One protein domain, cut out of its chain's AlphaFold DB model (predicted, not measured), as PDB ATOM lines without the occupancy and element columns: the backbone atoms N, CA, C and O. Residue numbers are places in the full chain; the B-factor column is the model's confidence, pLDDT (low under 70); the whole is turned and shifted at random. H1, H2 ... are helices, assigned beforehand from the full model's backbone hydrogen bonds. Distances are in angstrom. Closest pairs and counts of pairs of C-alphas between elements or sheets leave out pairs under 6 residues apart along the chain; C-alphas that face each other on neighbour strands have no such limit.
ATOM      1  N   GLU A   5      95.311 144.552 135.986       82.12
ATOM      2  CA  GLU A   5      96.549 144.550 135.212       82.12
ATOM      3  C   GLU A   5      97.182 145.948 135.161       82.12
ATOM      4  O   GLU A   5      98.393 146.078 135.336       82.12
ATOM      5  N   ASP A   6      96.369 146.998 135.022       87.38
ATOM      6  CA  ASP A   6      96.844 148.386 135.047       87.38
ATOM      7  C   ASP A   6      97.459 148.734 136.406       87.38
ATOM      8  O   ASP A   6      98.548 149.304 136.465       87.38
ATOM      9  N   TYR A   7      96.836 148.303 137.510       89.69
ATOM     10  CA  TYR A   7      97.413 148.469 138.848       89.69
ATOM     11  C   TYR A   7      98.772 147.774 138.994       89.69
ATOM     12  O   TYR A   7      99.716 148.377 139.504       89.69
ATOM     13  N   ALA A   8      98.907 146.534 138.516       90.88
ATOM     14  CA  ALA A   8     100.179 145.814 138.564       90.88
ATOM     15  C   ALA A   8     101.266 146.502 137.718       90.88
ATOM     16  O   ALA A   8     102.423 146.571 138.138       90.88
ATOM     17  N   LYS A   9     100.897 147.071 136.562       93.12
ATOM     18  CA  LYS A   9     101.801 147.884 135.736       93.12
ATOM     19  C   LYS A   9     102.245 149.147 136.470       93.12
ATOM     20  O   LYS A   9     103.440 149.426 136.488       93.12
ATOM     21  N   TYR A  10     101.330 149.879 137.107       94.31
ATOM     22  CA  TYR A  10     101.681 151.091 137.853       94.31
ATOM     23  C   TYR A  10     102.604 150.799 139.032       94.31
ATOM     24  O   TYR A  10     103.628 151.463 139.170       94.31
ATOM     25  N   ILE A  11     102.296 149.773 139.829       95.06
ATOM     26  CA  ILE A  11     103.138 149.350 140.955       95.06
ATOM     27  C   ILE A  11     104.514 148.909 140.446       95.06
ATOM     28  O   ILE A  11     105.533 149.363 140.962       95.06
ATOM     29  N   SER A  12     104.563 148.099 139.381       96.19
ATOM     30  CA  SER A  12     105.826 147.710 138.753       96.19
ATOM     31  C   SER A  12     106.629 148.924 138.296       96.19
ATOM     32  O   SER A  12     107.824 148.975 138.555       96.19
ATOM     33  N   THR A  13     106.026 149.881 137.603       95.94
ATOM     34  CA  THR A  13     106.748 151.051 137.091       95.94
ATOM     35  C   THR A  13     107.238 151.940 138.228       95.94
ATOM     36  O   THR A  13     108.410 152.303 138.245       95.94
ATOM     37  N   ALA A  14     106.382 152.228 139.213       95.31
ATOM     38  CA  ALA A  14     106.752 153.005 140.391       95.31
ATOM     39  C   ALA A  14     107.920 152.357 141.140       95.31
ATOM     40  O   ALA A  14     108.880 153.033 141.494       95.31
ATOM     41  N   SER A  15     107.882 151.034 141.307       95.88
ATOM     42  CA  SER A  15     108.959 150.295 141.958       95.88
ATOM     43  C   SER A  15     110.293 150.432 141.215       95.88
ATOM     44  O   SER A  15     111.298 150.779 141.829       95.88
ATOM     45  N   LEU A  16     110.316 150.298 139.886       95.94
ATOM     46  CA  LEU A  16     111.556 150.465 139.124       95.94
ATOM     47  C   LEU A  16     112.067 151.906 139.170       95.94
ATOM     48  O   LEU A  16     113.270 152.108 139.262       95.94
ATOM     49  N   LEU A  17     111.182 152.908 139.162       95.00
ATOM     50  CA  LEU A  17     111.586 154.307 139.330       95.00
ATOM     51  C   LEU A  17     112.219 154.554 140.703       95.00
ATOM     52  O   LEU A  17     113.256 155.208 140.784       95.00
ATOM     53  N   VAL A  18     111.642 153.988 141.767       92.50
ATOM     54  CA  VAL A  18     112.229 154.037 143.113       92.50
ATOM     55  C   VAL A  18     113.589 153.338 143.131       92.50
ATOM     56  O   VAL A  18     114.541 153.896 143.668       92.50
ATOM     57  N   ALA A  19     113.719 152.171 142.488       92.25
ATOM     58  CA  ALA A  19     114.998 151.473 142.365       92.25
ATOM     59  C   ALA A  19     116.042 152.316 141.620       92.25
ATOM     60  O   ALA A  19     117.166 152.433 142.089       92.25
ATOM     61  N   VAL A  20     115.689 152.965 140.508       92.88
ATOM     62  CA  VAL A  20     116.600 153.869 139.785       92.88
ATOM     63  C   VAL A  20     117.033 155.036 140.673       92.88
ATOM     64  O   VAL A  20     118.229 155.294 140.809       92.88
ATOM     65  N   ALA A  21     116.080 155.724 141.303       89.19
ATOM     66  CA  ALA A  21     116.368 156.881 142.143       89.19
ATOM     67  C   ALA A  21     117.268 156.517 143.332       89.19
ATOM     68  O   ALA A  21     118.236 157.220 143.609       89.19
ATOM     69  N   PHE A  22     116.994 155.399 144.001       85.12
ATOM     70  CA  PHE A  22     117.755 154.979 145.171       85.12
ATOM     71  C   PHE A  22     119.115 154.375 144.797       85.12
ATOM     72  O   PHE A  22     120.143 154.781 145.328       85.12
ATOM     73  N   MET A  23     119.146 153.447 143.839       88.38
ATOM     74  CA  MET A  23     120.348 152.676 143.507       88.38
ATOM     75  C   MET A  23     121.346 153.442 142.645       88.38
ATOM     76  O   MET A  23     122.549 153.240 142.773       88.38
ATOM     77  N   ILE A  24     120.862 154.312 141.755       86.56
ATOM     78  CA  ILE A  24     121.729 155.170 140.944       86.56
ATOM     79  C   ILE A  24     121.885 156.518 141.629       86.56
ATOM     80  O   ILE A  24     123.006 156.929 141.910       86.56
ATOM     81  N   GLY A  25     120.774 157.191 141.933       79.50
ATOM     82  CA  GLY A  25     120.815 158.514 142.554       79.50
ATOM     83  C   GLY A  25     121.522 158.500 143.908       79.50
ATOM     84  O   GLY A  25     122.378 159.349 144.138       79.50
ATOM     85  N   GLY A  26     121.259 157.497 144.751       75.56
ATOM     86  CA  GLY A  26     121.940 157.325 146.038       75.56
ATOM     87  C   GLY A  26     123.455 157.188 145.885       75.56
ATOM     88  O   GLY A  26     124.193 157.992 146.452       75.56
ATOM     89  N   VAL A  27     123.919 156.256 145.045       75.25
ATOM     90  CA  VAL A  27     125.360 156.041 144.797       75.25
ATOM     91  C   VAL A  27     126.035 157.282 144.203       75.25
ATOM     92  O   VAL A  27     127.148 157.628 144.590       75.25
ATOM     93  N   GLN A  28     125.382 157.976 143.267       76.88
ATOM     94  CA  GLN A  28     125.943 159.192 142.667       76.88
ATOM     95  C   GLN A  28     125.996 160.352 143.670       76.88
ATOM     96  O   GLN A  28     126.987 161.076 143.716       76.88
ATOM     97  N   SER A  29     124.968 160.503 144.511       70.56
ATOM     98  CA  SER A  29     124.923 161.547 145.544       70.56
ATOM     99  C   SER A  29     125.971 161.354 146.644       70.56
ATOM    100  O   SER A  29     126.381 162.325 147.273       70.56
ATOM    101  N   SER A  30     126.457 160.125 146.831       64.25
ATOM    102  CA  SER A  30     127.485 159.770 147.809       64.25
ATOM    103  C   SER A  30     128.903 159.756 147.210       64.25
ATOM    104  O   SER A  30     129.730 158.934 147.594       64.25
ATOM    105  N   GLY A  31     129.187 160.596 146.207       64.31
ATOM    106  CA  GLY A  31     130.519 160.708 145.591       64.31
ATOM    107  C   GLY A  31     130.860 159.649 144.527       64.31
ATOM    108  O   GLY A  31     132.010 159.560 144.094       64.31
ATOM    109  N   ALA A  32     129.871 158.877 144.052       69.25
ATOM    110  CA  ALA A  32     130.031 157.808 143.056       69.25
ATOM    111  C   ALA A  32     131.005 156.699 143.495       69.25
ATOM    112  O   ALA A  32     131.534 156.741 144.595       69.25
ATOM    113  N   ILE A  33     131.253 155.681 142.654       67.75
ATOM    114  CA  ILE A  33     131.946 154.421 143.026       67.75
ATOM    115  C   ILE A  33     133.393 154.569 143.535       67.75
ATOM    116  O   ILE A  33     133.924 153.631 144.132       67.75
ATOM    117  N   LEU A  34     134.035 155.715 143.302       66.25
ATOM    118  CA  LEU A  34     135.451 155.925 143.617       66.25
ATOM    119  C   LEU A  34     135.677 156.696 144.919       66.25
ATOM    120  O   LEU A  34     136.748 156.567 145.513       66.25
ATOM    121  N   ASP A  35     134.691 157.465 145.379       68.69
ATOM    122  CA  ASP A  35     134.850 158.341 146.534       68.69
ATOM    123  C   ASP A  35     134.347 157.675 147.813       68.69
ATOM    124  O   ASP A  35     133.313 158.023 148.380       68.69
ATOM    125  N   THR A  36     135.103 156.680 148.276       63.78
ATOM    126  CA  THR A  36     134.779 155.919 149.491       63.78
ATOM    127  C   THR A  36     134.600 156.815 150.718       63.78
ATOM    128  O   THR A  36     133.838 156.453 151.596       63.78
ATOM    129  N   CYS A  37     135.226 157.995 150.765       65.38
ATOM    130  CA  CYS A  37     135.053 158.945 151.866       65.38
ATOM    131  C   CYS A  37     133.666 159.597 151.903       65.38
ATOM    132  O   CYS A  37     133.191 159.961 152.977       65.38
ATOM    133  N   ASN A  38     133.022 159.728 150.744       62.34
ATOM    134  CA  ASN A  38     131.671 160.260 150.616       62.34
ATOM    135  C   ASN A  38     130.608 159.153 150.468       62.34
ATOM    136  O   ASN A  38     129.421 159.429 150.652       62.34
ATOM    137  N   GLN A  39     131.010 157.907 150.193       61.06
ATOM    138  CA  GLN A  39     130.126 156.738 150.182       61.06
ATOM    139  C   GLN A  39     129.765 156.287 151.598       61.06
ATOM    140  O   GLN A  39     130.632 156.244 152.461       61.06
ATOM    141  N   GLY A  40     128.501 155.889 151.797       51.19
ATOM    142  CA  GLY A  40     128.017 155.070 152.920       51.19
ATOM    143  C   GLY A  40     128.453 155.497 154.329       51.19
ATOM    144  O   GLY A  40     129.571 155.233 154.745       51.19
ATOM    145  N   GLY A  41     127.550 156.080 155.127       49.66
ATOM    146  CA  GLY A  41     127.737 156.288 156.576       49.66
ATOM    147  C   GLY A  41     128.809 157.312 156.999       49.66
ATOM    148  O   GLY A  41     128.593 158.033 157.967       49.66
ATOM    149  N   MET A  42     129.923 157.459 156.273       49.25
ATOM    150  CA  MET A  42     131.029 158.358 156.626       49.25
ATOM    151  C   MET A  42     130.671 159.837 156.426       49.25
ATOM    152  O   MET A  42     130.841 160.631 157.349       49.25
ATOM    153  N   GLY A  43     130.056 160.193 155.292       44.97
ATOM    154  CA  GLY A  43     129.505 161.541 155.080       44.97
ATOM    155  C   GLY A  43     128.291 161.855 155.968       44.97
ATOM    156  O   GLY A  43     128.063 163.006 156.330       44.97
ATOM    157  N   ILE A  44     127.541 160.826 156.375       43.59
ATOM    158  CA  ILE A  44     126.381 160.948 157.271       43.59
ATOM    159  C   ILE A  44     126.829 161.207 158.724       43.59
ATOM    160  O   ILE A  44     126.192 161.975 159.441       43.59
ATOM    161  N   ASN A  45     127.969 160.649 159.142       50.72
ATOM    162  CA  ASN A  45     128.563 160.857 160.467       50.72
ATOM    163  C   ASN A  45     129.396 162.146 160.584       50.72
ATOM    164  O   ASN A  45     130.181 162.289 161.520       50.72
ATOM    165  N   SER A  46     129.246 163.097 159.650       56.16
ATOM    166  CA  SER A  46     130.014 164.354 159.625       56.16
ATOM    167  C   SER A  46     131.538 164.156 159.632       56.16
ATOM    168  O   SER A  46     132.276 165.070 160.006       56.16
ATOM    169  N   ILE A  47     132.029 162.978 159.219       60.25
ATOM    170  CA  ILE A  47     133.460 162.753 159.031       60.25
ATOM    171  C   ILE A  47     133.850 163.579 157.815       60.25
ATOM    172  O   ILE A  47     133.442 163.303 156.688       60.25
ATOM    173  N   SER A  48     134.620 164.635 158.051       64.56
ATOM    174  CA  SER A  48     135.102 165.479 156.969       64.56
ATOM    175  C   SER A  48     136.014 164.680 156.041       64.56
ATOM    176  O   SER A  48     136.711 163.749 156.456       64.56
ATOM    177  N   TYR A  49     136.065 165.083 154.774       68.19
ATOM    178  CA  TYR A  49     136.932 164.454 153.778       68.19
ATOM    179  C   TYR A  49     138.396 164.357 154.248       68.19
ATOM    180  O   TYR A  49     139.080 163.365 153.999       68.19
ATOM    181  N   THR A  50     138.870 165.361 154.994       72.62
ATOM    182  CA  THR A  50     140.210 165.364 155.591       72.62
ATOM    183  C   THR A  50     140.367 164.282 156.653       72.62
ATOM    184  O   THR A  50     141.336 163.535 156.588       72.62
ATOM    185  N   GLN A  51     139.394 164.111 157.552       71.19
ATOM    186  CA  GLN A  51     139.420 163.039 158.556       71.19
ATOM    187  C   GLN A  51     139.417 161.649 157.909       71.19
ATOM    188  O   GLN A  51     140.176 160.781 158.332       71.19
ATOM    189  N   CYS A  52     138.635 161.441 156.846       72.19
ATOM    190  CA  CYS A  52     138.663 160.181 156.098       72.19
ATOM    191  C   CYS A  52     140.045 159.910 155.479       72.19
ATOM    192  O   CYS A  52     140.586 158.806 155.580       72.19
ATOM    193  N   ARG A  53     140.665 160.934 154.880       72.12
ATOM    194  CA  ARG A  53     142.014 160.821 154.309       72.12
ATOM    195  C   ARG A  53     143.075 160.558 155.379       72.12
ATOM    196  O   ARG A  53     144.019 159.802 155.136       72.12
ATOM    197  N   ASP A  54     142.918 161.150 156.555       74.19
ATOM    198  CA  ASP A  54     143.829 160.965 157.681       74.19
ATOM    199  C   ASP A  54     143.721 159.544 158.251       74.19
ATOM    200  O   ASP A  54     144.752 158.929 158.524       74.19
ATOM    201  N   ILE A  55     142.510 158.968 158.311       70.50
ATOM    202  CA  ILE A  55     142.301 157.543 158.614       70.50
ATOM    203  C   ILE A  55     143.031 156.677 157.580       70.50
ATOM    204  O   ILE A  55     143.842 155.832 157.951       70.50
ATOM    205  N   GLY A  56     142.833 156.930 156.282       68.44
ATOM    206  CA  GLY A  56     143.528 156.193 155.218       68.44
ATOM    207  C   GLY A  56     145.059 156.276 155.318       68.44
ATOM    208  O   GLY A  56     145.757 155.287 155.111       68.44
ATOM    209  N   THR A  57     145.589 157.437 155.705       71.06
ATOM    210  CA  THR A  57     147.034 157.662 155.896       71.06
ATOM    211  C   THR A  57     147.563 157.034 157.190       71.06
ATOM    212  O   THR A  57     148.748 156.726 157.293       71.06
ATOM    213  N   ALA A  58     146.715 156.844 158.200       69.31
ATOM    214  CA  ALA A  58     147.072 156.103 159.404       69.31
ATOM    215  C   ALA A  58     147.162 154.595 159.123       69.31
ATOM    216  O   ALA A  58     148.078 153.943 159.617       69.31
ATOM    217  N   ILE A  59     146.285 154.059 158.264       70.12
ATOM    218  CA  ILE A  59     146.274 152.637 157.874       70.12
ATOM    219  C   ILE A  59     147.582 152.227 157.189       70.12
ATOM    220  O   ILE A  59     148.111 151.151 157.454       70.12
ATOM    221  N   THR A  60     148.169 153.093 156.359       67.56
ATOM    222  CA  THR A  60     149.455 152.805 155.692       67.56
ATOM    223  C   THR A  60     150.648 152.753 156.647       67.56
ATOM    224  O   THR A  60     151.720 152.294 156.257       67.56
ATOM    225  N   LYS A  61     150.472 153.203 157.895       75.56
ATOM    226  CA  LYS A  61     151.475 153.119 158.965       75.56
ATOM    227  C   LYS A  61     151.319 151.859 159.827       75.56
ATOM    228  O   LYS A  61     152.133 151.651 160.722       75.56
ATOM    229  N   MET A  62     150.290 151.042 159.582       73.62
ATOM    230  CA  MET A  62     150.075 149.757 160.255       73.62
ATOM    231  C   MET A  62     150.942 148.654 159.624       73.62
ATOM    232  O   MET A  62     151.549 148.845 158.567       73.62
ATOM    233  N   GLY A  63     151.017 147.482 160.265       76.06
ATOM    234  CA  GLY A  63     151.708 146.324 159.688       76.06
ATOM    235  C   GLY A  63     151.116 145.937 158.325       76.06
ATOM    236  O   GLY A  63     149.920 146.099 158.095       76.06
ATOM    237  N   SER A  64     151.936 145.398 157.414       76.50
ATOM    238  CA  SER A  64     151.527 145.120 156.022       76.50
ATOM    239  C   SER A  64     150.276 144.240 155.906       76.50
ATOM    240  O   SER A  64     149.446 144.468 155.027       76.50
ATOM    241  N   LEU A  65     150.111 143.269 156.808       74.19
ATOM    242  CA  LEU A  65     148.941 142.389 156.853       74.19
ATOM    243  C   LEU A  65     147.666 143.126 157.296       74.19
ATOM    244  O   LEU A  65     146.599 142.925 156.723       74.19
ATOM    245  N   GLU A  66     147.778 143.999 158.291       71.62
ATOM    246  CA  GLU A  66     146.656 144.764 158.842       71.62
ATOM    247  C   GLU A  66     146.193 145.852 157.866       71.62
ATOM    248  O   GLU A  66     144.998 146.000 157.605       71.62
ATOM    249  N   ALA A  67     147.145 146.525 157.214       71.19
ATOM    250  CA  ALA A  67     146.865 147.460 156.130       71.19
ATOM    251  C   ALA A  67     146.180 146.774 154.932       71.19
ATOM    252  O   ALA A  67     145.258 147.339 154.335       71.19
ATOM    253  N   ALA A  68     146.587 145.544 154.592       69.38
ATOM    254  CA  ALA A  68     145.954 144.755 153.536       69.38
ATOM    255  C   ALA A  68     144.516 144.351 153.898       69.38
ATOM    256  O   ALA A  68     143.618 144.476 153.066       69.38
ATOM    257  N   TYR A  69     144.278 143.926 155.143       68.69
ATOM    258  CA  TYR A  69     142.942 143.583 155.631       68.69
ATOM    259  C   TYR A  69     141.990 144.790 155.607       68.69
ATOM    260  O   TYR A  69     140.877 144.700 155.093       68.69
ATOM    261  N   LEU A  70     142.441 145.955 156.074       67.00
ATOM    262  CA  LEU A  70     141.639 147.182 156.045       67.00
ATOM    263  C   LEU A  70     141.384 147.680 154.614       67.00
ATOM    264  O   LEU A  70     140.279 148.122 154.298       67.00
ATOM    265  N   SER A  71     142.360 147.538 153.715       69.12
ATOM    266  CA  SER A  71     142.174 147.839 152.287       69.12
ATOM    267  C   SER A  71     141.140 146.915 151.631       69.12
ATOM    268  O   SER A  71     140.359 147.359 150.783       69.12
ATOM    269  N   LEU A  72     141.090 145.641 152.038       70.81
ATOM    270  CA  LEU A  72     140.064 144.698 151.597       70.81
ATOM    271  C   LEU A  72     138.671 145.133 152.073       70.81
ATOM    272  O   LEU A  72     137.751 145.181 151.258       70.81
ATOM    273  N   LEU A  73     138.520 145.530 153.340       66.00
ATOM    274  CA  LEU A  73     137.246 146.029 153.877       66.00
ATOM    275  C   LEU A  73     136.750 147.285 153.140       66.00
ATOM    276  O   LEU A  73     135.576 147.371 152.791       66.00
ATOM    277  N   LEU A  74     137.640 148.226 152.811       68.94
ATOM    278  CA  LEU A  74     137.287 149.408 152.007       68.94
ATOM    279  C   LEU A  74     136.887 149.052 150.567       68.94
ATOM    280  O   LEU A  74     136.067 149.735 149.951       68.94
ATOM    281  N   THR A  75     137.451 147.975 150.019       71.62
ATOM    282  CA  THR A  75     137.095 147.480 148.684       71.62
ATOM    283  C   THR A  75     135.681 146.897 148.664       71.62
ATOM    284  O   THR A  75     134.978 147.088 147.673       71.62
ATOM    285  N   ILE A  76     135.227 146.266 149.754       72.62
ATOM    286  CA  ILE A  76     133.859 145.728 149.869       72.62
ATOM    287  C   ILE A  76     132.821 146.834 149.656       72.62
ATOM    288  O   ILE A  76     131.929 146.657 148.832       72.62
ATOM    289  N   ALA A  77     132.989 148.005 150.277       68.75
ATOM    290  CA  ALA A  77     132.067 149.132 150.100       68.75
ATOM    291  C   ALA A  77     131.941 149.573 148.626       68.75
ATOM    292  O   ALA A  77     130.848 149.861 148.133       68.75
ATOM    293  N   ARG A  78     133.053 149.562 147.876       73.69
ATOM    294  CA  ARG A  78     133.044 149.874 146.436       73.69
ATOM    295  C   ARG A  78     132.350 148.789 145.622       73.69
ATOM    296  O   ARG A  78     131.591 149.104 144.708       73.69
ATOM    297  N   VAL A  79     132.599 147.521 145.949       78.12
ATOM    298  CA  VAL A  79     131.924 146.386 145.308       78.12
ATOM    299  C   VAL A  79     130.415 146.482 145.535       78.12
ATOM    300  O   VAL A  79     129.651 146.401 144.575       78.12
ATOM    301  N   GLU A  80     129.969 146.768 146.754       76.69
ATOM    302  CA  GLU A  80     128.553 146.987 147.063       76.69
ATOM    303  C   GLU A  80     127.958 148.149 146.259       76.69
ATOM    304  O   GLU A  80     126.917 147.978 145.623       76.69
ATOM    305  N   ALA A  81     128.647 149.292 146.169       77.81
ATOM    306  CA  ALA A  81     128.203 150.413 145.341       77.81
ATOM    307  C   ALA A  81     128.054 150.028 143.854       77.81
ATOM    308  O   ALA A  81     127.098 150.444 143.193       77.81
ATOM    309  N   THR A  82     128.955 149.198 143.314       82.88
ATOM    310  CA  THR A  82     128.825 148.693 141.934       82.88
ATOM    311  C   THR A  82     127.656 147.723 141.760       82.88
ATOM    312  O   THR A  82     126.981 147.772 140.730       82.88
ATOM    313  N   LEU A  83     127.358 146.890 142.765       85.81
ATOM    314  CA  LEU A  83     126.185 146.011 142.757       85.81
ATOM    315  C   LEU A  83     124.883 146.823 142.772       85.81
ATOM    316  O   LEU A  83     123.964 146.511 142.014       85.81
ATOM    317  N   PHE A  84     124.824 147.901 143.562       86.94
ATOM    318  CA  PHE A  84     123.694 148.835 143.568       86.94
ATOM    319  C   PHE A  84     123.495 149.448 142.185       86.94
ATOM    320  O   PHE A  84     122.407 149.341 141.619       86.94
ATOM    321  N   LEU A  85     124.552 149.995 141.579       88.25
ATOM    322  CA  LEU A  85     124.471 150.526 140.217       88.25
ATOM    323  C   LEU A  85     123.993 149.473 139.214       88.25
ATOM    324  O   LEU A  85     123.128 149.778 138.397       88.25
ATOM    325  N   GLY A  86     124.490 148.237 139.297       91.50
ATOM    326  CA  GLY A  86     124.033 147.131 138.454       91.50
ATOM    327  C   GLY A  86     122.531 146.864 138.595       91.50
ATOM    328  O   GLY A  86     121.822 146.775 137.591       91.50
ATOM    329  N   MET A  87     122.014 146.818 139.826       93.38
ATOM    330  CA  MET A  87     120.578 146.667 140.094       93.38
ATOM    331  C   MET A  87     119.753 147.862 139.593       93.38
ATOM    332  O   MET A  87     118.641 147.668 139.094       93.38
ATOM    333  N   GLY A  88     120.287 149.081 139.695       93.19
ATOM    334  CA  GLY A  88     119.666 150.300 139.176       93.19
ATOM    335  C   GLY A  88     119.622 150.341 137.645       93.19
ATOM    336  O   GLY A  88     118.584 150.649 137.061       93.19
ATOM    337  N   VAL A  89     120.708 149.958 136.970       94.81
ATOM    338  CA  VAL A  89     120.747 149.820 135.503       94.81
ATOM    339  C   VAL A  89     119.802 148.709 135.045       94.81
ATOM    340  O   VAL A  89     119.069 148.892 134.073       94.81
ATOM    341  N   GLY A  90     119.729 147.597 135.782       95.44
ATOM    342  CA  GLY A  90     118.720 146.558 135.570       95.44
ATOM    343  C   GLY A  90     117.290 147.102 135.667       95.44
ATOM    344  O   GLY A  90     116.433 146.725 134.868       95.44
ATOM    345  N   ALA A  91     117.035 148.046 136.581       95.75
ATOM    346  CA  ALA A  91     115.748 148.728 136.691       95.75
ATOM    347  C   ALA A  91     115.425 149.602 135.467       95.75
ATOM    348  O   ALA A  91     114.303 149.540 134.962       95.75
ATOM    349  N   ILE A  92     116.407 150.349 134.941       96.44
ATOM    350  CA  ILE A  92     116.264 151.094 133.675       96.44
ATOM    351  C   ILE A  92     115.938 150.131 132.533       96.44
ATOM    352  O   ILE A  92     114.989 150.362 131.785       96.44
ATOM    353  N   TYR A  93     116.684 149.030 132.420       96.56
ATOM    354  CA  TYR A  93     116.435 148.024 131.392       96.56
ATOM    355  C   TYR A  93     115.004 147.473 131.483       96.56
ATOM    356  O   TYR A  93     114.282 147.453 130.487       96.56
ATOM    357  N   GLY A  94     114.553 147.120 132.690       95.44
ATOM    358  CA  GLY A  94     113.191 146.650 132.933       95.44
ATOM    359  C   GLY A  94     112.110 147.671 132.561       95.44
ATOM    360  O   GLY A  94     111.068 147.285 132.031       95.44
ATOM    361  N   LEU A  95     112.350 148.964 132.810       95.50
ATOM    362  CA  LEU A  95     111.430 150.047 132.448       95.50
ATOM    363  C   LEU A  95     111.293 150.205 130.935       95.50
ATOM    364  O   LEU A  95     110.175 150.344 130.442       95.50
ATOM    365  N   VAL A  96     112.424 150.201 130.228       96.31
ATOM    366  CA  VAL A  96     112.491 150.567 128.809       96.31
ATOM    367  C   VAL A  96     112.164 149.386 127.898       96.31
ATOM    368  O   VAL A  96     111.500 149.575 126.882       96.31
ATOM    369  N   PHE A  97     112.603 148.175 128.249       95.75
ATOM    370  CA  PHE A  97     112.609 147.045 127.315       95.75
ATOM    371  C   PHE A  97     111.717 145.873 127.720       95.75
ATOM    372  O   PHE A  97     111.350 145.084 126.856       95.75
ATOM    373  N   CYS A  98     111.346 145.743 128.996       94.38
ATOM    374  CA  CYS A  98     110.579 144.588 129.463       94.38
ATOM    375  C   CYS A  98     109.086 144.888 129.597       94.38
ATOM    376  O   CYS A  98     108.686 145.915 130.155       94.38
ATOM    377  N   GLN A  99     108.255 143.926 129.210       93.81
ATOM    378  CA  GLN A  99     106.846 143.871 129.584       93.81
ATOM    379  C   GLN A  99     106.684 143.456 131.053       93.81
ATOM    380  O   GLN A  99     107.595 142.907 131.673       93.81
ATOM    381  N   LEU A 100     105.497 143.676 131.630       92.75
ATOM    382  CA  LEU A 100     105.223 143.346 133.036       92.75
ATOM    383  C   LEU A 100     105.559 141.882 133.386       92.75
ATOM    384  O   LEU A 100     106.156 141.628 134.428       92.75
ATOM    385  N   SER A 101     105.220 140.935 132.509       92.50
ATOM    386  CA  SER A 101     105.484 139.497 132.672       92.50
ATOM    387  C   SER A 101     106.976 139.136 132.710       92.50
ATOM    388  O   SER A 101     107.355 138.102 133.259       92.50
ATOM    389  N   GLU A 102     107.841 139.981 132.159       93.81
ATOM    390  CA  GLU A 102     109.287 139.749 132.078       93.81
ATOM    391  C   GLU A 102     110.030 140.340 133.286       93.81
ATOM    392  O   GLU A 102     111.127 139.903 133.625       93.81
ATOM    393  N   ARG A 103     109.403 141.282 134.002       95.56
ATOM    394  CA  ARG A 103     110.007 142.016 135.129       95.56
ATOM    395  C   ARG A 103     110.032 141.243 136.450       95.56
ATOM    396  O   ARG A 103     110.617 141.720 137.415       95.56
ATOM    397  N   ALA A 104     109.415 140.062 136.529       94.62
ATOM    398  CA  ALA A 104     109.275 139.330 137.792       94.62
ATOM    399  C   ALA A 104     110.628 139.017 138.455       94.62
ATOM    400  O   ALA A 104     110.801 139.260 139.642       94.62
ATOM    401  N   ALA A 105     111.611 138.532 137.693       94.25
ATOM    402  CA  ALA A 105     112.932 138.224 138.249       94.25
ATOM    403  C   ALA A 105     113.651 139.484 138.758       94.25
ATOM    404  O   ALA A 105     114.270 139.453 139.816       94.25
ATOM    405  N   LEU A 106     113.514 140.599 138.040       95.69
ATOM    406  CA  LEU A 106     114.095 141.884 138.420       95.69
ATOM    407  C   LEU A 106     113.525 142.384 139.757       95.69
ATOM    408  O   LEU A 106     114.286 142.674 140.676       95.69
ATOM    409  N   HIS A 107     112.195 142.386 139.899       97.12
ATOM    410  CA  HIS A 107     111.534 142.767 141.154       97.12
ATOM    411  C   HIS A 107     111.880 141.840 142.310       97.12
ATOM    412  O   HIS A 107     112.005 142.305 143.436       97.12
ATOM    413  N   LEU A 108     112.054 140.540 142.045       96.38
ATOM    414  CA  LEU A 108     112.475 139.586 143.068       96.38
ATOM    415  C   LEU A 108     113.854 139.949 143.628       96.38
ATOM    416  O   LEU A 108     114.028 139.951 144.842       96.38
ATOM    417  N   VAL A 109     114.816 140.291 142.763       95.38
ATOM    418  CA  VAL A 109     116.157 140.712 143.199       95.38
ATOM    419  C   VAL A 109     116.074 141.978 144.054       95.38
ATOM    420  O   VAL A 109     116.641 142.005 145.145       95.38
ATOM    421  N   HIS A 110     115.320 142.996 143.618       94.94
ATOM    422  CA  HIS A 110     115.128 144.224 144.404       94.94
ATOM    423  C   HIS A 110     114.432 143.955 145.744       94.94
ATOM    424  O   HIS A 110     114.847 144.496 146.767       94.94
ATOM    425  N   ALA A 111     113.416 143.089 145.766       95.38
ATOM    426  CA  ALA A 111     112.676 142.739 146.976       95.38
ATOM    427  C   ALA A 111     113.545 141.990 147.993       95.38
ATOM    428  O   ALA A 111     113.535 142.329 149.179       95.38
ATOM    429  N   VAL A 112     114.324 141.002 147.540       94.81
ATOM    430  CA  VAL A 112     115.254 140.245 148.392       94.81
ATOM    431  C   VAL A 112     116.314 141.172 148.971       94.81
ATOM    432  O   VAL A 112     116.533 141.158 150.182       94.81
ATOM    433  N   TRP A 113     116.917 142.020 148.136       91.69
ATOM    434  CA  TRP A 113     117.895 143.000 148.594       91.69
ATOM    435  C   TRP A 113     117.300 143.950 149.643       91.69
ATOM    436  O   TRP A 113     117.859 144.084 150.730       91.69
ATOM    437  N   ALA A 114     116.134 144.550 149.374       90.88
ATOM    438  CA  ALA A 114     115.521 145.505 150.296       90.88
ATOM    439  C   ALA A 114     115.151 144.837 151.625       90.88
ATOM    440  O   ALA A 114     115.283 145.447 152.686       90.88
ATOM    441  N   THR A 115     114.722 143.571 151.574       92.50
ATOM    442  CA  THR A 115     114.402 142.780 152.770       92.50
ATOM    443  C   THR A 115     115.657 142.542 153.604       92.50
ATOM    444  O   THR A 115     115.634 142.774 154.809       92.50
ATOM    445  N   ALA A 116     116.763 142.140 152.969       89.88
ATOM    446  CA  ALA A 116     118.035 141.914 153.648       89.88
ATOM    447  C   ALA A 116     118.575 143.202 154.290       89.88
ATOM    448  O   ALA A 116     118.912 143.201 155.470       89.88
ATOM    449  N   VAL A 117     118.580 144.317 153.553       84.75
ATOM    450  CA  VAL A 117     119.030 145.621 154.070       84.75
ATOM    451  C   VAL A 117     118.156 146.095 155.227       84.75
ATOM    452  O   VAL A 117     118.671 146.509 156.263       84.75
ATOM    453  N   THR A 118     116.833 145.975 155.095       86.12
ATOM    454  CA  THR A 118     115.906 146.312 156.184       86.12
ATOM    455  C   THR A 118     116.186 145.452 157.414       86.12
ATOM    456  O   THR A 118     116.288 145.994 158.509       86.12
ATOM    457  N   ALA A 119     116.385 144.141 157.251       84.81
ATOM    458  CA  ALA A 119     116.713 143.250 158.360       84.81
ATOM    459  C   ALA A 119     118.037 143.630 159.043       84.81
ATOM    460  O   ALA A 119     118.089 143.664 160.268       84.81
ATOM    461  N   VAL A 120     119.085 143.988 158.292       82.25
ATOM    462  CA  VAL A 120     120.362 144.455 158.866       82.25
ATOM    463  C   VAL A 120     120.170 145.735 159.683       82.25
ATOM    464  O   VAL A 120     120.682 145.831 160.800       82.25
ATOM    465  N   HIS A 121     119.394 146.697 159.179       79.38
ATOM    466  CA  HIS A 121     119.085 147.918 159.924       79.38
ATOM    467  C   HIS A 121     118.228 147.645 161.163       79.38
ATOM    468  O   HIS A 121     118.506 148.200 162.220       79.38
ATOM    469  N   MET A 122     117.233 146.761 161.072       79.81
ATOM    470  CA  MET A 122     116.415 146.348 162.217       79.81
ATOM    471  C   MET A 122     117.252 145.634 163.286       79.81
ATOM    472  O   MET A 122     117.114 145.936 164.468       79.81
ATOM    473  N   HIS A 123     118.155 144.734 162.883       79.50
ATOM    474  CA  HIS A 123     119.102 144.073 163.784       79.50
ATOM    475  C   HIS A 123     119.988 145.099 164.494       79.50
ATOM    476  O   HIS A 123     120.079 145.125 165.717       79.50
ATOM    477  N   SER A 124     120.576 146.011 163.723       76.62
ATOM    478  CA  SER A 124     121.460 147.057 164.239       76.62
ATOM    479  C   SER A 124     120.727 148.102 165.095       76.62
ATOM    480  O   SER A 124     121.350 148.761 165.917       76.62
ATOM    481  N   ALA A 125     119.410 148.243 164.937       74.75
ATOM    482  CA  ALA A 125     118.552 149.050 165.801       74.75
ATOM    483  C   ALA A 125     118.065 148.291 167.055       74.75
ATOM    484  O   ALA A 125     117.318 148.847 167.857       74.75
ATOM    485  N   GLY A 126     118.453 147.021 167.228       75.44
ATOM    486  CA  GLY A 126     118.059 146.182 168.362       75.44
ATOM    487  C   GLY A 126     116.623 145.649 168.289       75.44
ATOM    488  O   GLY A 126     116.068 145.227 169.300       75.44
ATOM    489  N   TRP A 127     115.988 145.657 167.113       77.94
ATOM    490  CA  TRP A 127     114.578 145.265 166.962       77.94
ATOM    491  C   TRP A 127     114.355 143.745 166.955       77.94
ATOM    492  O   TRP A 127     113.210 143.300 167.001       77.94
ATOM    493  N   PHE A 128     115.422 142.939 166.923       77.50
ATOM    494  CA  PHE A 128     115.344 141.472 166.976       77.50
ATOM    495  C   PHE A 128     115.507 140.873 168.384       77.50
ATOM    496  O   PHE A 128     115.742 139.672 168.513       77.50
ATOM    497  N   GLY A 129     115.326 141.671 169.443       70.19
ATOM    498  CA  GLY A 129     115.238 141.165 170.819       70.19
ATOM    499  C   GLY A 129     116.530 140.489 171.290       70.19
ATOM    500  O   GLY A 129     117.565 141.144 171.361       70.19
ATOM    501  N   ASP A 130     116.467 139.188 171.599       61.47
ATOM    502  CA  ASP A 130     117.539 138.402 172.245       61.47
ATOM    503  C   ASP A 130     118.825 138.245 171.412       61.47
ATOM    504  O   ASP A 130     119.875 137.906 171.958       61.47
ATOM    505  N   PHE A 131     118.776 138.514 170.102       65.06
ATOM    506  CA  PHE A 131     119.979 138.603 169.261       65.06
ATOM    507  C   PHE A 131     120.745 139.923 169.452       65.06
ATOM    508  O   PHE A 131     121.881 140.043 169.001       65.06
ATOM    509  N   GLY A 132     120.157 140.871 170.187       59.88
ATOM    510  CA  GLY A 132     120.778 142.121 170.590       59.88
ATOM    511  C   GLY A 132     120.953 143.132 169.460       59.88
ATOM    512  O   GLY A 132     120.613 142.906 168.300       59.88
ATOM    513  N   MET A 133     121.476 144.291 169.847       67.31
ATOM    514  CA  MET A 133     122.115 145.237 168.943       67.31
ATOM    515  C   MET A 133     123.528 144.719 168.662       67.31
ATOM    516  O   MET A 133     124.190 144.253 169.593       67.31
ATOM    517  N   ASP A 134     123.994 144.802 167.414       67.44
ATOM    518  CA  ASP A 134     125.396 144.508 167.104       67.44
ATOM    519  C   ASP A 134     126.292 145.364 168.023       67.44
ATOM    520  O   ASP A 134     126.192 146.594 167.978       67.44
ATOM    521  N   PRO A 135     127.151 144.758 168.868       67.25
ATOM    522  CA  PRO A 135     127.953 145.500 169.838       67.25
ATOM    523  C   PRO A 135     128.969 146.444 169.178       67.25
ATOM    524  O   PRO A 135     129.546 147.288 169.859       67.25
ATOM    525  N   ASN A 136     129.193 146.310 167.869       67.69
ATOM    526  CA  ASN A 136     130.074 147.169 167.084       67.69
ATOM    527  C   ASN A 136     129.343 148.367 166.455       67.69
ATOM    528  O   ASN A 136     129.974 149.160 165.754       67.69
ATOM    529  N   VAL A 137     128.031 148.506 166.669       65.31
ATOM    530  CA  VAL A 137     127.211 149.567 166.078       65.31
ATOM    531  C   VAL A 137     126.662 150.483 167.169       65.31
ATOM    532  O   VAL A 137     126.013 150.036 168.110       65.31
ATOM    533  N   ASP A 138     126.901 151.792 167.037       66.88
ATOM    534  CA  ASP A 138     126.308 152.788 167.934       66.88
ATOM    535  C   ASP A 138     124.814 152.952 167.621       66.88
ATOM    536  O   ASP A 138     124.435 153.534 166.602       66.88
ATOM    537  N   GLY A 139     123.957 152.459 168.519       62.66
ATOM    538  CA  GLY A 139     122.499 152.538 168.404       62.66
ATOM    539  C   GLY A 139     121.941 153.952 168.224       62.66
ATOM    540  O   GLY A 139     120.864 154.109 167.642       62.66
ATOM    541  N   LYS A 140     122.683 154.995 168.626       65.50
ATOM    542  CA  LYS A 140     122.273 156.400 168.457       65.50
ATOM    543  C   LYS A 140     122.062 156.792 166.997       65.50
ATOM    544  O   LYS A 140     121.270 157.692 166.716       65.50
ATOM    545  N   ILE A 141     122.724 156.114 166.053       63.50
ATOM    546  CA  ILE A 141     122.530 156.374 164.621       63.50
ATOM    547  C   ILE A 141     121.100 156.039 164.172       63.50
ATOM    548  O   ILE A 141     120.532 156.733 163.329       63.50
ATOM    549  N   TYR A 142     120.485 155.021 164.777       64.88
ATOM    550  CA  TYR A 142     119.137 154.570 164.438       64.88
ATOM    551  C   TYR A 142     118.052 155.412 165.106       64.88
ATOM    552  O   TYR A 142     116.999 155.629 164.505       64.88
ATOM    553  N   GLU A 143     118.330 155.973 166.283       65.00
ATOM    554  CA  GLU A 143     117.479 156.995 166.906       65.00
ATOM    555  C   GLU A 143     117.447 158.290 166.077       65.00
ATOM    556  O   GLU A 143     116.405 158.935 165.962       65.00
ATOM    557  N   ALA A 144     118.570 158.649 165.444       58.22
ATOM    558  CA  ALA A 144     118.690 159.842 164.610       58.22
ATOM    559  C   ALA A 144     118.125 159.673 163.185       58.22
ATOM    560  O   ALA A 144     117.899 160.672 162.498       58.22
ATOM    561  N   MET A 145     117.896 158.439 162.713       63.44
ATOM    562  CA  MET A 145     117.525 158.166 161.312       63.44
ATOM    563  C   MET A 145     116.305 157.245 161.125       63.44
ATOM    564  O   MET A 145     116.338 156.350 160.273       63.44
ATOM    565  N   PRO A 146     115.168 157.490 161.807       64.69
ATOM    566  CA  PRO A 146     113.950 156.697 161.611       64.69
ATOM    567  C   PRO A 146     113.423 156.769 160.167       64.69
ATOM    568  O   PRO A 146     112.813 155.823 159.668       64.69
ATOM    569  N   ILE A 147     113.711 157.869 159.460       66.12
ATOM    570  CA  ILE A 147     113.345 158.071 158.052       66.12
ATOM    571  C   ILE A 147     114.025 157.043 157.140       66.12
ATOM    572  O   ILE A 147     113.391 156.574 156.197       66.12
ATOM    573  N   LEU A 148     115.275 156.649 157.416       66.25
ATOM    574  CA  LEU A 148     115.966 155.651 156.594       66.25
ATOM    575  C   LEU A 148     115.291 154.288 156.706       66.25
ATOM    576  O   LEU A 148     115.022 153.673 155.676       66.25
ATOM    577  N   ILE A 149     114.942 153.863 157.925       70.81
ATOM    578  CA  ILE A 149     114.229 152.601 158.156       70.81
ATOM    579  C   ILE A 149     112.866 152.624 157.456       70.81
ATOM    580  O   ILE A 149     112.511 151.683 156.749       70.81
ATOM    581  N   LEU A 150     112.121 153.725 157.590       74.44
ATOM    582  CA  LEU A 150     110.832 153.888 156.922       74.44
ATOM    583  C   LEU A 150     110.967 153.763 155.395       74.44
ATOM    584  O   LEU A 150     110.177 153.064 154.762       74.44
ATOM    585  N   LEU A 151     111.983 154.398 154.803       75.44
ATOM    586  CA  LEU A 151     112.235 154.346 153.362       75.44
ATOM    587  C   LEU A 151     112.559 152.931 152.868       75.44
ATOM    588  O   LEU A 151     112.056 152.541 151.812       75.44
ATOM    589  N   VAL A 152     113.369 152.150 153.591       80.06
ATOM    590  CA  VAL A 152     113.667 150.764 153.181       80.06
ATOM    591  C   VAL A 152     112.478 149.827 153.399       80.06
ATOM    592  O   VAL A 152     112.202 149.008 152.528       80.06
ATOM    593  N   VAL A 153     111.675 150.012 154.453       84.06
ATOM    594  CA  VAL A 153     110.425 149.246 154.650       84.06
ATOM    595  C   VAL A 153     109.421 149.517 153.524       84.06
ATOM    596  O   VAL A 153     108.822 148.583 152.987       84.06
ATOM    597  N   VAL A 154     109.259 150.778 153.110       88.31
ATOM    598  CA  VAL A 154     108.401 151.131 151.965       88.31
ATOM    599  C   VAL A 154     108.903 150.465 150.680       88.31
ATOM    600  O   VAL A 154     108.095 149.930 149.918       88.31
ATOM    601  N   GLN A 155     110.221 150.436 150.456       89.88
ATOM    602  CA  GLN A 155     110.823 149.724 149.324       89.88
ATOM    603  C   GLN A 155     110.519 148.223 149.363       89.88
ATOM    604  O   GLN A 155     110.103 147.674 148.345       89.88
ATOM    605  N   VAL A 156     110.641 147.570 150.525       93.88
ATOM    606  CA  VAL A 156     110.301 146.146 150.698       93.88
ATOM    607  C   VAL A 156     108.868 145.875 150.249       93.88
ATOM    608  O   VAL A 156     108.640 145.016 149.395       93.88
ATOM    609  N   VAL A 157     107.899 146.627 150.777       94.56
ATOM    610  CA  VAL A 157     106.479 146.441 150.440       94.56
ATOM    611  C   VAL A 157     106.241 146.664 148.947       94.56
ATOM    612  O   VAL A 157     105.579 145.855 148.293       94.56
ATOM    613  N   LEU A 158     106.804 147.739 148.394       95.75
ATOM    614  CA  LEU A 158     106.637 148.101 146.992       95.75
ATOM    615  C   LEU A 158     107.240 147.051 146.045       95.75
ATOM    616  O   LEU A 158     106.583 146.660 145.079       95.75
ATOM    617  N   TYR A 159     108.452 146.563 146.324       96.69
ATOM    618  CA  TYR A 159     109.133 145.565 145.497       96.69
ATOM    619  C   TYR A 159     108.460 144.198 145.562       96.69
ATOM    620  O   TYR A 159     108.285 143.563 144.521       96.69
ATOM    621  N   TRP A 160     107.997 143.761 146.736       98.00
ATOM    622  CA  TRP A 160     107.224 142.523 146.838       98.00
ATOM    623  C   TRP A 160     105.884 142.622 146.105       98.00
ATOM    624  O   TRP A 160     105.518 141.706 145.365       98.00
ATOM    625  N   ALA A 161     105.168 143.742 146.233       96.62
ATOM    626  CA  ALA A 161     103.927 143.962 145.493       96.62
ATOM    627  C   ALA A 161     104.161 143.938 143.970       96.62
ATOM    628  O   ALA A 161     103.410 143.290 143.232       96.62
ATOM    629  N   ALA A 162     105.229 144.588 143.500       96.62
ATOM    630  CA  ALA A 162     105.637 144.573 142.099       96.62
ATOM    631  C   ALA A 162     106.019 143.164 141.621       96.62
ATOM    632  O   ALA A 162     105.596 142.748 140.538       96.62
ATOM    633  N   PHE A 163     106.751 142.403 142.442       97.88
ATOM    634  CA  PHE A 163     107.106 141.014 142.168       97.88
ATOM    635  C   PHE A 163     105.865 140.146 141.985       97.88
ATOM    636  O   PHE A 163     105.726 139.506 140.945       97.88
ATOM    637  N   PHE A 164     104.938 140.143 142.946       97.25
ATOM    638  CA  PHE A 164     103.740 139.308 142.856       97.25
ATOM    639  C   PHE A 164     102.851 139.704 141.670       97.25
ATOM    640  O   PHE A 164     102.320 138.828 140.984       97.25
ATOM    641  N   GLY A 165     102.738 141.003 141.377       95.94
ATOM    642  CA  GLY A 165     102.040 141.496 140.190       95.94
ATOM    643  C   GLY A 165     102.664 140.988 138.886       95.94
ATOM    644  O   GLY A 165     101.967 140.436 138.033       95.94
ATOM    645  N   ALA A 166     103.986 141.109 138.751       95.44
ATOM    646  CA  ALA A 166     104.727 140.653 137.579       95.44
ATOM    647  C   ALA A 166     104.745 139.120 137.440       95.44
ATOM    648  O   ALA A 166     104.570 138.592 136.341       95.44
ATOM    649  N   ALA A 167     104.905 138.386 138.543       95.38
ATOM    650  CA  ALA A 167     104.898 136.925 138.566       95.38
ATOM    651  C   ALA A 167     103.539 136.365 138.132       95.38
ATOM    652  O   ALA A 167     103.472 135.411 137.354       95.38
ATOM    653  N   ARG A 168     102.448 137.001 138.570       94.44
ATOM    654  CA  ARG A 168     101.105 136.665 138.103       94.44
ATOM    655  C   ARG A 168     100.948 136.922 136.605       94.44
ATOM    656  O   ARG A 168     100.515 136.020 135.897       94.44
ATOM    657  N   ALA A 169     101.358 138.094 136.118       92.31
ATOM    658  CA  ALA A 169     101.311 138.408 134.689       92.31
ATOM    659  C   ALA A 169     102.123 137.402 133.850       92.31
ATOM    660  O   ALA A 169     101.686 136.983 132.780       92.31
ATOM    661  N   LYS A 170     103.280 136.956 134.356       92.19
ATOM    662  CA  LYS A 170     104.095 135.905 133.732       92.19
ATOM    663  C   LYS A 170     103.360 134.572 133.639       92.19
ATOM    664  O   LYS A 170     103.377 133.933 132.585       92.19
ATOM    665  N   ARG A 171     102.717 134.149 134.730       92.00
ATOM    666  CA  ARG A 171     101.917 132.920 134.766       92.00
ATOM    667  C   ARG A 171     100.770 132.988 133.760       92.00
ATOM    668  O   ARG A 171     100.631 132.074 132.955       92.00
ATOM    669  N   ASP A 172     100.002 134.072 133.775       90.06
ATOM    670  CA  ASP A 172      98.829 134.234 132.914       90.06
ATOM    671  C   ASP A 172      99.246 134.254 131.419       90.06
ATOM    672  O   ASP A 172      98.637 133.576 130.593       90.06
ATOM    673  N   ALA A 173     100.372 134.900 131.078       87.62
ATOM    674  CA  ALA A 173     100.954 134.855 129.729       87.62
ATOM    675  C   ALA A 173     101.431 133.448 129.309       87.62
ATOM    676  O   ALA A 173     101.337 133.080 128.137       87.62
ATOM    677  N   THR A 174     101.936 132.651 130.256       88.94
ATOM    678  CA  THR A 174     102.384 131.271 130.001       88.94
ATOM    679  C   THR A 174     101.198 130.354 129.700       88.94
ATOM    680  O   THR A 174     101.253 129.591 128.737       88.94
ATOM    681  N   VAL A 175     100.107 130.470 130.466       88.06
ATOM    682  CA  VAL A 175      98.867 129.706 130.240       88.06
ATOM    683  C   VAL A 175      98.272 130.029 128.870       88.06
ATOM    684  O   VAL A 175      98.058 129.122 128.071       88.06
ATOM    685  N   ALA A 176      98.127 131.315 128.538       81.62
ATOM    686  CA  ALA A 176      97.579 131.745 127.248       81.62
ATOM    687  C   ALA A 176      98.423 131.293 126.037       81.62
ATOM    688  O   ALA A 176      97.913 131.166 124.920       81.62
ATOM    689  N   LYS A 177      99.732 131.079 126.228       80.38
ATOM    690  CA  LYS A 177     100.608 130.495 125.203       80.38
ATOM    691  C   LYS A 177     100.390 128.985 125.073       80.38
ATOM    692  O   LYS A 177     100.383 128.484 123.954       80.38
ATOM    693  N   GLY A 178     100.191 128.281 126.188       78.38
ATOM    694  CA  GLY A 178      99.867 126.852 126.206       78.38
ATOM    695  C   GLY A 178      98.542 126.537 125.508       78.38
ATOM    696  O   GLY A 178      98.504 125.663 124.650       78.38
ATOM    697  N   GLU A 179      97.493 127.315 125.789       69.94
ATOM    698  CA  GLU A 179      96.173 127.165 125.151       69.94
ATOM    699  C   GLU A 179      96.218 127.406 123.633       69.94
ATOM    700  O   GLU A 179      95.575 126.700 122.856       69.94
ATOM    701  N   ARG A 180      97.031 128.370 123.177       70.69
ATOM    702  CA  ARG A 180      97.238 128.614 121.742       70.69
ATOM    703  C   ARG A 180      97.939 127.462 121.030       70.69
ATOM    704  O   ARG A 180      97.640 127.215 119.869       70.69
ATOM    705  N   LEU A 181      98.860 126.777 121.703       69.31
ATOM    706  CA  LEU A 181      99.537 125.615 121.129       69.31
ATOM    707  C   LEU A 181      98.597 124.408 121.040       69.31
ATOM    708  O   LEU A 181      98.668 123.681 120.059       69.31
TER     709      LEU A 181
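This is residues 5 to 181 of the 186 residues of an uncharacterized protein of marine metagenome (UniProt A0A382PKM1). Four long helices form two antiparallel side-by-side pairs, H1 with H3 and H4 with H6, which come together around the last part of H3 and the first part of H4 and spread from there as a loose V. H3 reaches far out of this core to the short helix H2 at one end of the long axis, while residues 175 to 181 of H6 stick out at the other. The 177 printed residues include six named helices, H1 to H6 in chain order, and no named strand; the class is all helix. The whole is loose, with a radius of gyration of the C-alphas of 20.0 A, and only just elongated, spanning 70 by 35 by 27 A.

H1, residues 5 to 29, begins at C-alpha 5 (96.549, 144.550, 135.212) and is 34.7 A long from first to last C-alpha. H2, residues 49 to 59, measures 15.6 A. H3, residues 64 to 97, measures 48.4 A and ends at C-alpha 97 (112.609, 147.045, 127.315). H4, residues 104 to 124, measures 30.1 A. H5, residues 140 to 144, measures 6.3 A. H6, residues 146 to 181, measures 53.0 A and ends at C-alpha 181 (99.537, 125.615, 121.129).

H1 touches residues 81 to 95 of H3, opposite ways at a shallow tilt of 34 degrees, only just short of steep; the closest C-alphas, of Val 20 and Gly 88, are 4.7 A apart. H1 also touches residues 155 to 169 of H6, opposite ways at a steep tilt of 45 degrees, closest at the C-alphas of Ser 12 and Ala 162, 4.6 A apart. H2 and H3 only just touch, with 3 pairs of C-alphas within 8 A, the closest being Ile 59 and Ala 67 at 5.5 A. H3 and H4 form a helical hairpin at a steep tilt of 40 degrees, with the C-alphas of Gly 90 and Leu 106 closest at 7.2 A. H4 and H6 touch, opposite ways at a shallow tilt of 24 degrees; their closest C-alphas, of Ala 104 and Ala 166, are 4.7 A apart. H3 and H6 are apart. H5 and H6 meet only through their link. Every O i to N i+4 pair is within hydrogen-bond range in H2, H4, H5 and H6; in H1 it is 20 of 21 and in H3 28 of 30.

The C-alphas of Lys 61 and Arg 180, the two farthest apart, are 70.2 A from each other. The printed part has no cut. The links H1 to H2 and H4 to H5 are long. The mean pLDDT of the printed part is 79.8; 51 residues are under 70, among them residues 30 to 49 and 130 to 148.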